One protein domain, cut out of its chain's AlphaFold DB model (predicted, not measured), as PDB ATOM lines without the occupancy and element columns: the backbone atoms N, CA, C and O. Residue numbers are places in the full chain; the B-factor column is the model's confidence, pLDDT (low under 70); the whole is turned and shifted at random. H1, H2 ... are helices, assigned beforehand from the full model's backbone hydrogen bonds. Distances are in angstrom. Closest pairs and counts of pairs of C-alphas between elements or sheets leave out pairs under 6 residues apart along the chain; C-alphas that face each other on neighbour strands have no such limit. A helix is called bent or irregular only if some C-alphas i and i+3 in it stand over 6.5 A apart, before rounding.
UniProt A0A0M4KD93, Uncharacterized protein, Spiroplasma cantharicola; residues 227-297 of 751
ATOM      1  N   ARG A 227     -53.343  56.375 282.070       87.00
ATOM      2  CA  ARG A 227     -54.147  57.596 281.846       87.00
ATOM      3  C   ARG A 227     -53.326  58.846 281.489       87.00
ATOM      4  O   ARG A 227     -53.889  59.839 281.053       87.00
ATOM      5  N   ASN A 228     -52.016  58.836 281.746       92.44
ATOM      6  CA  ASN A 228     -51.124  59.965 281.493       92.44
ATOM      7  C   ASN A 228     -50.132  59.613 280.380       92.44
ATOM      8  O   ASN A 228     -49.319  58.696 280.530       92.44
ATOM      9  N   GLU A 229     -50.145  60.401 279.308       90.62
ATOM     10  CA  GLU A 229     -49.273  60.258 278.139       90.62
ATOM     11  C   GLU A 229     -47.773  60.278 278.507       90.62
ATOM     12  O   GLU A 229     -46.964  59.537 277.939       90.62
ATOM     13  N   LYS A 230     -47.387  61.036 279.547       94.19
ATOM     14  CA  LYS A 230     -46.007  61.036 280.064       94.19
ATOM     15  C   LYS A 230     -45.606  59.656 280.588       94.19
ATOM     16  O   LYS A 230     -44.503  59.192 280.301       94.19
ATOM     17  N   ASN A 231     -46.495  58.971 281.311       93.62
ATOM     18  CA  ASN A 231     -46.225  57.632 281.844       93.62
ATOM     19  C   ASN A 231     -46.117  56.593 280.724       93.62
ATOM     20  O   ASN A 231     -45.236  55.738 280.791       93.62
ATOM     21  N   LYS A 232     -46.924  56.725 279.662       93.88
ATOM     22  CA  LYS A 232     -46.816  55.904 278.445       93.88
ATOM     23  C   LYS A 232     -45.428  56.050 277.806       93.88
ATOM     24  O   LYS A 232     -44.749  55.056 277.546       93.88
ATOM     25  N   LYS A 233     -44.930  57.284 277.664       94.69
ATOM     26  CA  LYS A 233     -43.569  57.549 277.160       94.69
ATOM     27  C   LYS A 233     -42.477  56.959 278.060       94.69
ATOM     28  O   LYS A 233     -41.502  56.398 277.558       94.69
ATOM     29  N   TYR A 234     -42.620  57.063 279.383       95.38
ATOM     30  CA  TYR A 234     -41.682  56.443 280.325       95.38
ATOM     31  C   TYR A 234     -41.727  54.913 280.285       95.38
ATOM     32  O   TYR A 234     -40.676  54.289 280.416       95.38
ATOM     33  N   TYR A 235     -42.897  54.313 280.058       95.75
ATOM     34  CA  TYR A 235     -43.044  52.872 279.875       95.75
ATOM     35  C   TYR A 235     -42.305  52.376 278.630       95.75
ATOM     36  O   TYR A 235     -41.546  51.412 278.725       95.75
ATOM     37  N   PHE A 236     -42.434  53.064 277.490       93.88
ATOM     38  CA  PHE A 236     -41.680  52.698 276.286       93.88
ATOM     39  C   PHE A 236     -40.168  52.799 276.493       93.88
ATOM     40  O   PHE A 236     -39.442  51.866 276.148       93.88
ATOM     41  N   LYS A 237     -39.694  53.869 277.147       95.75
ATOM     42  CA  LYS A 237     -38.277  53.988 277.529       95.75
ATOM     43  C   LYS A 237     -37.838  52.853 278.452       95.75
ATOM     44  O   LYS A 237     -36.781  52.268 278.247       95.75
ATOM     45  N   TRP A 238     -38.638  52.536 279.467       97.06
ATOM     46  CA  TRP A 238     -38.357  51.433 280.383       97.06
ATOM     47  C   TRP A 238     -38.260  50.094 279.635       97.06
ATOM     48  O   TRP A 238     -37.307  49.350 279.854       97.06
ATOM     49  N   LYS A 239     -39.184  49.818 278.705       95.94
ATOM     50  CA  LYS A 239     -39.188  48.602 277.877       95.94
ATOM     51  C   LYS A 239     -37.924  48.501 277.020       95.94
ATOM     52  O   LYS A 239     -37.279  47.459 277.015       95.94
ATOM     53  N   GLU A 240     -37.540  49.585 276.349       95.25
ATOM     54  CA  GLU A 240     -36.326  49.633 275.527       95.25
ATOM     55  C   GLU A 240     -35.058  49.383 276.363       95.25
ATOM     56  O   GLU A 240     -34.210  48.562 276.002       95.25
ATOM     57  N   TYR A 241     -34.937  50.047 277.519       96.44
ATOM     58  CA  TYR A 241     -33.802  49.841 278.422       96.44
ATOM     59  C   TYR A 241     -33.767  48.433 279.017       96.44
ATOM     60  O   TYR A 241     -32.677  47.893 279.209       96.44
ATOM     61  N   LYS A 242     -34.929  47.828 279.287       97.00
ATOM     62  CA  LYS A 242     -35.024  46.438 279.740       97.00
ATOM     63  C   LYS A 242     -34.392  45.490 278.726       97.00
ATOM     64  O   LYS A 242     -33.484  44.752 279.095       97.00
ATOM     65  N   THR A 243     -34.793  45.576 277.459       94.69
ATOM     66  CA  THR A 243     -34.239  44.730 276.390       94.69
ATOM     67  C   THR A 243     -32.730  44.929 276.233       94.69
ATOM     68  O   THR A 243     -31.982  43.956 276.150       94.69
ATOM     69  N   LYS A 244     -32.249  46.180 276.278       96.50
ATOM     70  CA  LYS A 244     -30.805  46.481 276.223       96.50
ATOM     71  C   LYS A 244     -30.028  45.856 277.387       96.50
ATOM     72  O   LYS A 244     -28.938  45.329 277.180       96.50
ATOM     73  N   LEU A 245     -30.571  45.905 278.607       97.00
ATOM     74  CA  LEU A 245     -29.931  45.284 279.771       97.00
ATOM     75  C   LEU A 245     -29.987  43.755 279.726       97.00
ATOM     76  O   LEU A 245     -29.032  43.121 280.154       97.00
ATOM     77  N   GLU A 246     -31.043  43.148 279.191       95.94
ATOM     78  CA  GLU A 246     -31.107  41.690 279.016       95.94
ATOM     79  C   GLU A 246     -30.052  41.186 278.022       95.94
ATOM     80  O   GLU A 246     -29.345  40.227 278.326       95.94
ATOM     81  N   ILE A 247     -29.860  41.881 276.896       95.38
ATOM     82  CA  ILE A 247     -28.790  41.567 275.932       95.38
ATOM     83  C   ILE A 247     -27.415  41.714 276.593       95.38
ATOM     84  O   ILE A 247     -26.598  40.795 276.548       95.38
ATOM     85  N   LYS A 248     -27.180  42.836 277.286       97.12
ATOM     86  CA  LYS A 248     -25.911  43.084 277.981       97.12
ATOM     87  C   LYS A 248     -25.637  42.063 279.088       97.12
ATOM     88  O   LYS A 248     -24.487  41.732 279.351       97.12
ATOM     89  N   ARG A 249     -26.680  41.549 279.743       96.88
ATOM     90  CA  ARG A 249     -26.553  40.481 280.739       96.88
ATOM     91  C   ARG A 249     -25.990  39.209 280.112       96.88
ATOM     92  O   ARG A 249     -25.069  38.635 280.682       96.88
ATOM     93  N   LEU A 250     -26.527  38.797 278.961       95.50
ATOM     94  CA  LEU A 250     -26.056  37.622 278.221       95.50
ATOM     95  C   LEU A 250     -24.617  37.814 277.729       95.50
ATOM     96  O   LEU A 250     -23.794  36.916 277.859       95.50
ATOM     97  N   GLU A 251     -24.288  39.005 277.230       96.00
ATOM     98  CA  GLU A 251     -22.926  39.351 276.809       96.00
ATOM     99  C   GLU A 251     -21.926  39.257 277.972       96.00
ATOM    100  O   GLU A 251     -20.877  38.625 277.837       96.00
ATOM    101  N   ILE A 252     -22.271  39.820 279.138       96.38
ATOM    102  CA  ILE A 252     -21.443  39.712 280.347       96.38
ATOM    103  C   ILE A 252     -21.306  38.250 280.760       96.38
ATOM    104  O   ILE A 252     -20.204  37.835 281.083       96.38
ATOM    105  N   GLN A 253     -22.382  37.460 280.726       95.25
ATOM    106  CA  GLN A 253     -22.334  36.032 281.057       95.25
ATOM    107  C   GLN A 253     -21.384  35.252 280.137       95.25
ATOM    108  O   GLN A 253     -20.600  34.443 280.629       95.25
ATOM    109  N   ASN A 254     -21.394  35.541 278.835       94.75
ATOM    110  CA  ASN A 254     -20.541  34.868 277.853       94.75
ATOM    111  C   ASN A 254     -19.067  35.298 277.946       94.75
ATOM    112  O   ASN A 254     -18.170  34.488 277.734       94.75
ATOM    113  N   THR A 255     -18.807  36.564 278.279       96.31
ATOM    114  CA  THR A 255     -17.447  37.137 278.365       96.31
ATOM    115  C   THR A 255     -16.866  37.118 279.783       96.31
ATOM    116  O   THR A 255     -15.709  37.490 279.989       96.31
ATOM    117  N   PHE A 256     -17.633  36.653 280.778       95.75
ATOM    118  CA  PHE A 256     -17.264  36.733 282.192       95.75
ATOM    119  C   PHE A 256     -15.931  36.046 282.502       95.75
ATOM    120  O   PHE A 256     -15.160  36.519 283.337       95.75
ATOM    121  N   TYR A 257     -15.644  34.931 281.832       93.50
ATOM    122  CA  TYR A 257     -14.436  34.139 282.069       93.50
ATOM    123  C   TYR A 257     -13.184  34.713 281.423       93.50
ATOM    124  O   TYR A 257     -12.106  34.549 281.987       93.50
ATOM    125  N   SER A 258     -13.327  35.407 280.293       96.06
ATOM    126  CA  SER A 258     -12.213  36.060 279.603       96.06
ATOM    127  C   SER A 258     -11.781  37.375 280.256       96.06
ATOM    128  O   SER A 258     -10.734  37.909 279.911       96.06
ATOM    129  N   LEU A 259     -12.579  37.919 281.180       95.94
ATOM    130  CA  LEU A 259     -12.255  39.155 281.888       95.94
ATOM    131  C   LEU A 259     -11.244  38.912 283.018       95.94
ATOM    132  O   LEU A 259     -11.306  37.903 283.720       95.94
ATOM    133  N   GLU A 260     -10.354  39.878 283.239       96.00
ATOM    134  CA  GLU A 260      -9.471  39.916 284.412       96.00
ATOM    135  C   GLU A 260     -10.286  40.043 285.710       96.00
ATOM    136  O   GLU A 260     -11.359  40.652 285.736       96.00
ATOM    137  N   GLU A 261      -9.788  39.472 286.808       92.25
ATOM    138  CA  GLU A 261     -10.521  39.361 288.078       92.25
ATOM    139  C   GLU A 261     -10.937  40.723 288.667       92.25
ATOM    140  O   GLU A 261     -12.070  40.883 289.122       92.25
ATOM    141  N   ASN A 262     -10.074  41.738 288.550       92.56
ATOM    142  CA  ASN A 262     -10.367  43.126 288.928       92.56
ATOM    143  C   ASN A 262     -11.516  43.740 288.096       92.56
ATOM    144  O   ASN A 262     -12.377  44.433 288.642       92.56
ATOM    145  N   LYS A 263     -11.586  43.437 286.795       96.94
ATOM    146  CA  LYS A 263     -12.614  43.951 285.872       96.94
ATOM    147  C   LYS A 263     -13.965  43.259 286.049       96.94
ATOM    148  O   LYS A 263     -14.999  43.882 285.807       96.94
ATOM    149  N   LYS A 264     -14.004  42.001 286.508       96.19
ATOM    150  CA  LYS A 264     -15.266  41.263 286.732       96.19
ATOM    151  C   LYS A 264     -16.184  41.977 287.722       96.19
ATOM    152  O   LYS A 264     -17.368  42.171 287.434       96.19
ATOM    153  N   ALA A 265     -15.641  42.401 288.863       95.06
ATOM    154  CA  ALA A 265     -16.405  43.115 289.885       95.06
ATOM    155  C   ALA A 265     -16.895  44.484 289.379       95.06
ATOM    156  O   ALA A 265     -18.049  44.860 289.609       95.06
ATOM    157  N   GLU A 266     -16.058  45.206 288.631       97.19
ATOM    158  CA  GLU A 266     -16.424  46.495 288.040       97.19
ATOM    159  C   GLU A 266     -17.570  46.348 287.023       97.19
ATOM    160  O   GLU A 266     -18.591  47.036 287.122       97.19
ATOM    161  N   VAL A 267     -17.463  45.399 286.089       97.12
ATOM    162  CA  VAL A 267     -18.489  45.153 285.064       97.12
ATOM    163  C   VAL A 267     -19.820  44.744 285.700       97.12
ATOM    164  O   VAL A 267     -20.872  45.285 285.335       97.12
ATOM    165  N   VAL A 268     -19.790  43.844 286.690       97.12
ATOM    166  CA  VAL A 268     -20.997  43.389 287.399       97.12
ATOM    167  C   VAL A 268     -21.616  44.510 288.235       97.12
ATOM    168  O   VAL A 268     -22.835  44.694 288.193       97.12
ATOM    169  N   SER A 269     -20.816  45.316 288.939       97.12
ATOM    170  CA  SER A 269     -21.331  46.448 289.725       97.12
ATOM    171  C   SER A 269     -21.984  47.516 288.837       97.12
ATOM    172  O   SER A 269     -23.106  47.950 289.118       97.12
ATOM    173  N   LYS A 270     -21.359  47.865 287.704       97.75
ATOM    174  CA  LYS A 270     -21.904  48.812 286.718       97.75
ATOM    175  C   LYS A 270     -23.197  48.293 286.091       97.75
ATOM    176  O   LYS A 270     -24.152  49.056 285.913       97.75
ATOM    177  N   PHE A 271     -23.265  46.998 285.782       98.00
ATOM    178  CA  PHE A 271     -24.493  46.358 285.311       98.00
ATOM    179  C   PHE A 271     -25.604  46.428 286.369       98.00
ATOM    180  O   PHE A 271     -26.699  46.926 286.089       98.00
ATOM    181  N   ASN A 272     -25.308  46.016 287.603       97.69
ATOM    182  CA  ASN A 272     -26.268  45.993 288.705       97.69
ATOM    183  C   ASN A 272     -26.790  47.387 289.068       97.69
ATOM    184  O   ASN A 272     -27.976  47.536 289.363       97.69
ATOM    185  N   PHE A 273     -25.953  48.419 288.976       97.81
ATOM    186  CA  PHE A 273     -26.379  49.804 289.159       97.81
ATOM    187  C   PHE A 273     -27.417  50.238 288.110       97.81
ATOM    188  O   PHE A 273     -28.429  50.868 288.444       97.81
ATOM    189  N   ASN A 274     -27.218  49.857 286.845       97.19
ATOM    190  CA  ASN A 274     -28.173  50.151 285.776       97.19
ATOM    191  C   ASN A 274     -29.482  49.370 285.945       97.19
ATOM    192  O   ASN A 274     -30.560  49.951 285.802       97.19
ATOM    193  N   VAL A 275     -29.402  48.094 286.332       97.75
ATOM    194  CA  VAL A 275     -30.575  47.281 286.691       97.75
ATOM    195  C   VAL A 275     -31.352  47.918 287.843       97.75
ATOM    196  O   VAL A 275     -32.572  48.057 287.760       97.75
ATOM    197  N   MET A 276     -30.667  48.405 288.882       97.94
ATOM    198  CA  MET A 276     -31.304  49.094 290.008       97.94
ATOM    199  C   MET A 276     -32.056  50.353 289.552       97.94
ATOM    200  O   MET A 276     -33.204  50.571 289.954       97.94
ATOM    201  N   ARG A 277     -31.439  51.180 288.694       97.75
ATOM    202  CA  ARG A 277     -32.083  52.376 288.123       97.75
ATOM    203  C   ARG A 277     -33.322  52.015 287.303       97.75
ATOM    204  O   ARG A 277     -34.367  52.645 287.483       97.75
ATOM    205  N   LEU A 278     -33.228  50.989 286.458       97.75
ATOM    206  CA  LEU A 278     -34.344  50.524 285.638       97.75
ATOM    207  C   LEU A 278     -35.490  49.969 286.495       97.75
ATOM    208  O   LEU A 278     -36.650  50.323 286.283       97.75
ATOM    209  N   ASN A 279     -35.178  49.152 287.499       97.38
ATOM    210  CA  ASN A 279     -36.177  48.587 288.403       97.38
ATOM    211  C   ASN A 279     -36.843  49.682 289.251       97.38
ATOM    212  O   ASN A 279     -38.055  49.643 289.454       97.38
ATOM    213  N   LYS A 280     -36.105  50.721 289.675       97.75
ATOM    214  CA  LYS A 280     -36.685  51.904 290.338       97.75
ATOM    215  C   LYS A 280     -37.660  52.648 289.419       97.75
ATOM    216  O   LYS A 280     -38.715  53.074 289.888       97.75
ATOM    217  N   LEU A 281     -37.341  52.781 288.128       96.31
ATOM    218  CA  LEU A 281     -38.259  53.346 287.133       96.31
ATOM    219  C   LEU A 281     -39.506  52.463 286.958       96.31
ATOM    220  O   LEU A 281     -40.617  52.984 286.970       96.31
ATOM    221  N   GLY A 282     -39.339  51.140 286.895       96.62
ATOM    222  CA  GLY A 282     -40.453  50.188 286.818       96.62
ATOM    223  C   GLY A 282     -41.394  50.271 288.024       96.62
ATOM    224  O   GLY A 282     -42.609  50.331 287.850       96.62
ATOM    225  N   ARG A 283     -40.850  50.397 289.245       97.19
ATOM    226  CA  ARG A 283     -41.654  50.611 290.467       97.19
ATOM    227  C   ARG A 283     -42.435  51.924 290.423       97.19
ATOM    228  O   ARG A 283     -43.604  51.938 290.796       97.19
ATOM    229  N   LYS A 284     -41.830  53.013 289.929       96.25
ATOM    230  CA  LYS A 284     -42.538  54.295 289.727       96.25
ATOM    231  C   LYS A 284     -43.702  54.161 288.739       96.25
ATOM    232  O   LYS A 284     -44.723  54.816 288.918       96.25
ATOM    233  N   LEU A 285     -43.564  53.291 287.740       95.56
ATOM    234  CA  LEU A 285     -44.607  52.961 286.764       95.56
ATOM    235  C   LEU A 285     -45.596  51.888 287.255       95.56
ATOM    236  O   LEU A 285     -46.462  51.481 286.486       95.56
ATOM    237  N   LYS A 286     -45.487  51.438 288.516       96.19
ATOM    238  CA  LYS A 286     -46.298  50.360 289.112       96.19
ATOM    239  C   LYS A 286     -46.241  49.041 288.326       96.19
ATOM    240  O   LYS A 286     -47.207  48.284 288.304       96.19
ATOM    241  N   ILE A 287     -45.108  48.757 287.686       94.69
ATOM    242  CA  ILE A 287     -44.884  47.490 286.986       94.69
ATOM    243  C   ILE A 287     -44.659  46.383 288.033       94.69
ATOM    244  O   ILE A 287     -43.862  46.599 288.955       94.69
ATOM    245  N   PRO A 288     -45.323  45.213 287.914       94.31
ATOM    246  CA  PRO A 288     -45.139  44.104 288.848       94.31
ATOM    247  C   PRO A 288     -43.677  43.658 288.952       94.31
ATOM    248  O   PRO A 288     -42.919  43.719 287.979       94.31
ATOM    249  N   ASN A 289     -43.283  43.185 290.136       94.19
ATOM    250  CA  ASN A 289     -41.901  42.782 290.415       94.19
ATOM    251  C   ASN A 289     -41.419  41.636 289.509       94.19
ATOM    252  O   ASN A 289     -40.231  41.577 289.211       94.19
ATOM    253  N   ASP A 290     -42.329  40.809 288.996       95.12
ATOM    254  CA  ASP A 290     -42.025  39.687 288.096       95.12
ATOM    255  C   ASP A 290     -41.402  40.131 286.763       95.12
ATOM    256  O   ASP A 290     -40.742  39.354 286.080       95.12
ATOM    257  N   PHE A 291     -41.577  41.403 286.391       93.94
ATOM    258  CA  PHE A 291     -40.990  41.971 285.179       93.94
ATOM    259  C   PHE A 291     -39.667  42.703 285.423       93.94
ATOM    260  O   PHE A 291     -39.115  43.260 284.465       93.94
ATOM    261  N   GLN A 292     -39.171  42.743 286.662       95.44
ATOM    262  CA  GLN A 292     -37.892  43.370 286.988       95.44
ATOM    263  C   GLN A 292     -36.726  42.567 286.412       95.44
ATOM    264  O   GLN A 292     -36.761  41.340 286.331       95.44
ATOM    265  N   VAL A 293     -35.672  43.274 286.009       95.81
ATOM    266  CA  VAL A 293     -34.437  42.625 285.563       95.81
ATOM    267  C   VAL A 293     -33.688  42.148 286.805       95.81
ATOM    268  O   VAL A 293     -33.521  42.908 287.760       95.81
ATOM    269  N   LEU A 294     -33.262  40.887 286.807       96.69
ATOM    270  CA  LEU A 294     -32.504  40.313 287.915       96.69
ATOM    271  C   LEU A 294     -31.082  40.878 287.950       96.69
ATOM    272  O   LEU A 294     -30.448  41.076 286.911       96.69
ATOM    273  N   HIS A 295     -30.579  41.101 289.161       97.56
ATOM    274  CA  HIS A 295     -29.179  41.429 289.387       97.56
ATOM    275  C   HIS A 295     -28.281  40.237 289.040       97.56
ATOM    276  O   HIS A 295     -28.665  39.081 289.233       97.56
ATOM    277  N   LEU A 296     -27.086  40.529 288.531       97.25
ATOM    278  CA  LEU A 296     -26.028  39.541 288.376       97.25
ATOM    279  C   LEU A 296     -25.366  39.317 289.735       97.25
ATOM    280  O   LEU A 296     -24.857  40.258 290.345       97.25
ATOM    281  N   ASP A 297     -25.396  38.072 290.194       96.50
ATOM    282  CA  ASP A 297     -24.716  37.629 291.404       96.50
ATOM    283  C   ASP A 297     -23.379  37.004 291.003       96.50
ATOM    284  O   ASP A 297     -23.339  36.055 290.216       96.50
TER     285      ASP A 297
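AT A GLANCE: This is residues 227 to 297 of the 751 residues of an uncharacterized protein of Spiroplasma cantharicola (UniProt A0A0M4KD93). A long helical hairpin: H1 and H2 lie side by side, and residues 285 to 297 fold back from the end of H2 along the hairpin. The printed part has 71 residues with two named helices, H1 then H2, and no named strand; its class is all helix. It is a loose rod, with a radius of gyration of the C-alphas of 14.0 A and spans of 48 by 18 by 15 A.

IN THESE COORDINATES: H1, residues 229 to 255, begins at C-alpha 229 (-49.273, 60.258, 278.139) and is 39.3 A long. H2, residues 261 to 284, is 35.4 A long and ends at C-alpha 284 (-42.538, 54.295, 289.727). H2 is neither bent nor irregular, but only just: C-alphas 262 and 265 are 6.1 A apart.

HOW THE PARTS SIT: H1 and H2 form a helical hairpin over a tight link of 5 residues. They touch, with the closest C-alphas, those of Trp 238 and Leu 278, 6.7 A apart. They run opposite ways at a shallow tilt of 21 degrees. Every O i to N i+4 pair is within hydrogen-bond range in H1, and 18 of 20 in H2.

THE WHOLE: The C-alphas farthest apart, those of Arg 227 and Glu 260, are 48.1 A apart. The printed part has no cut, and no printed residue is under pLDDT 70.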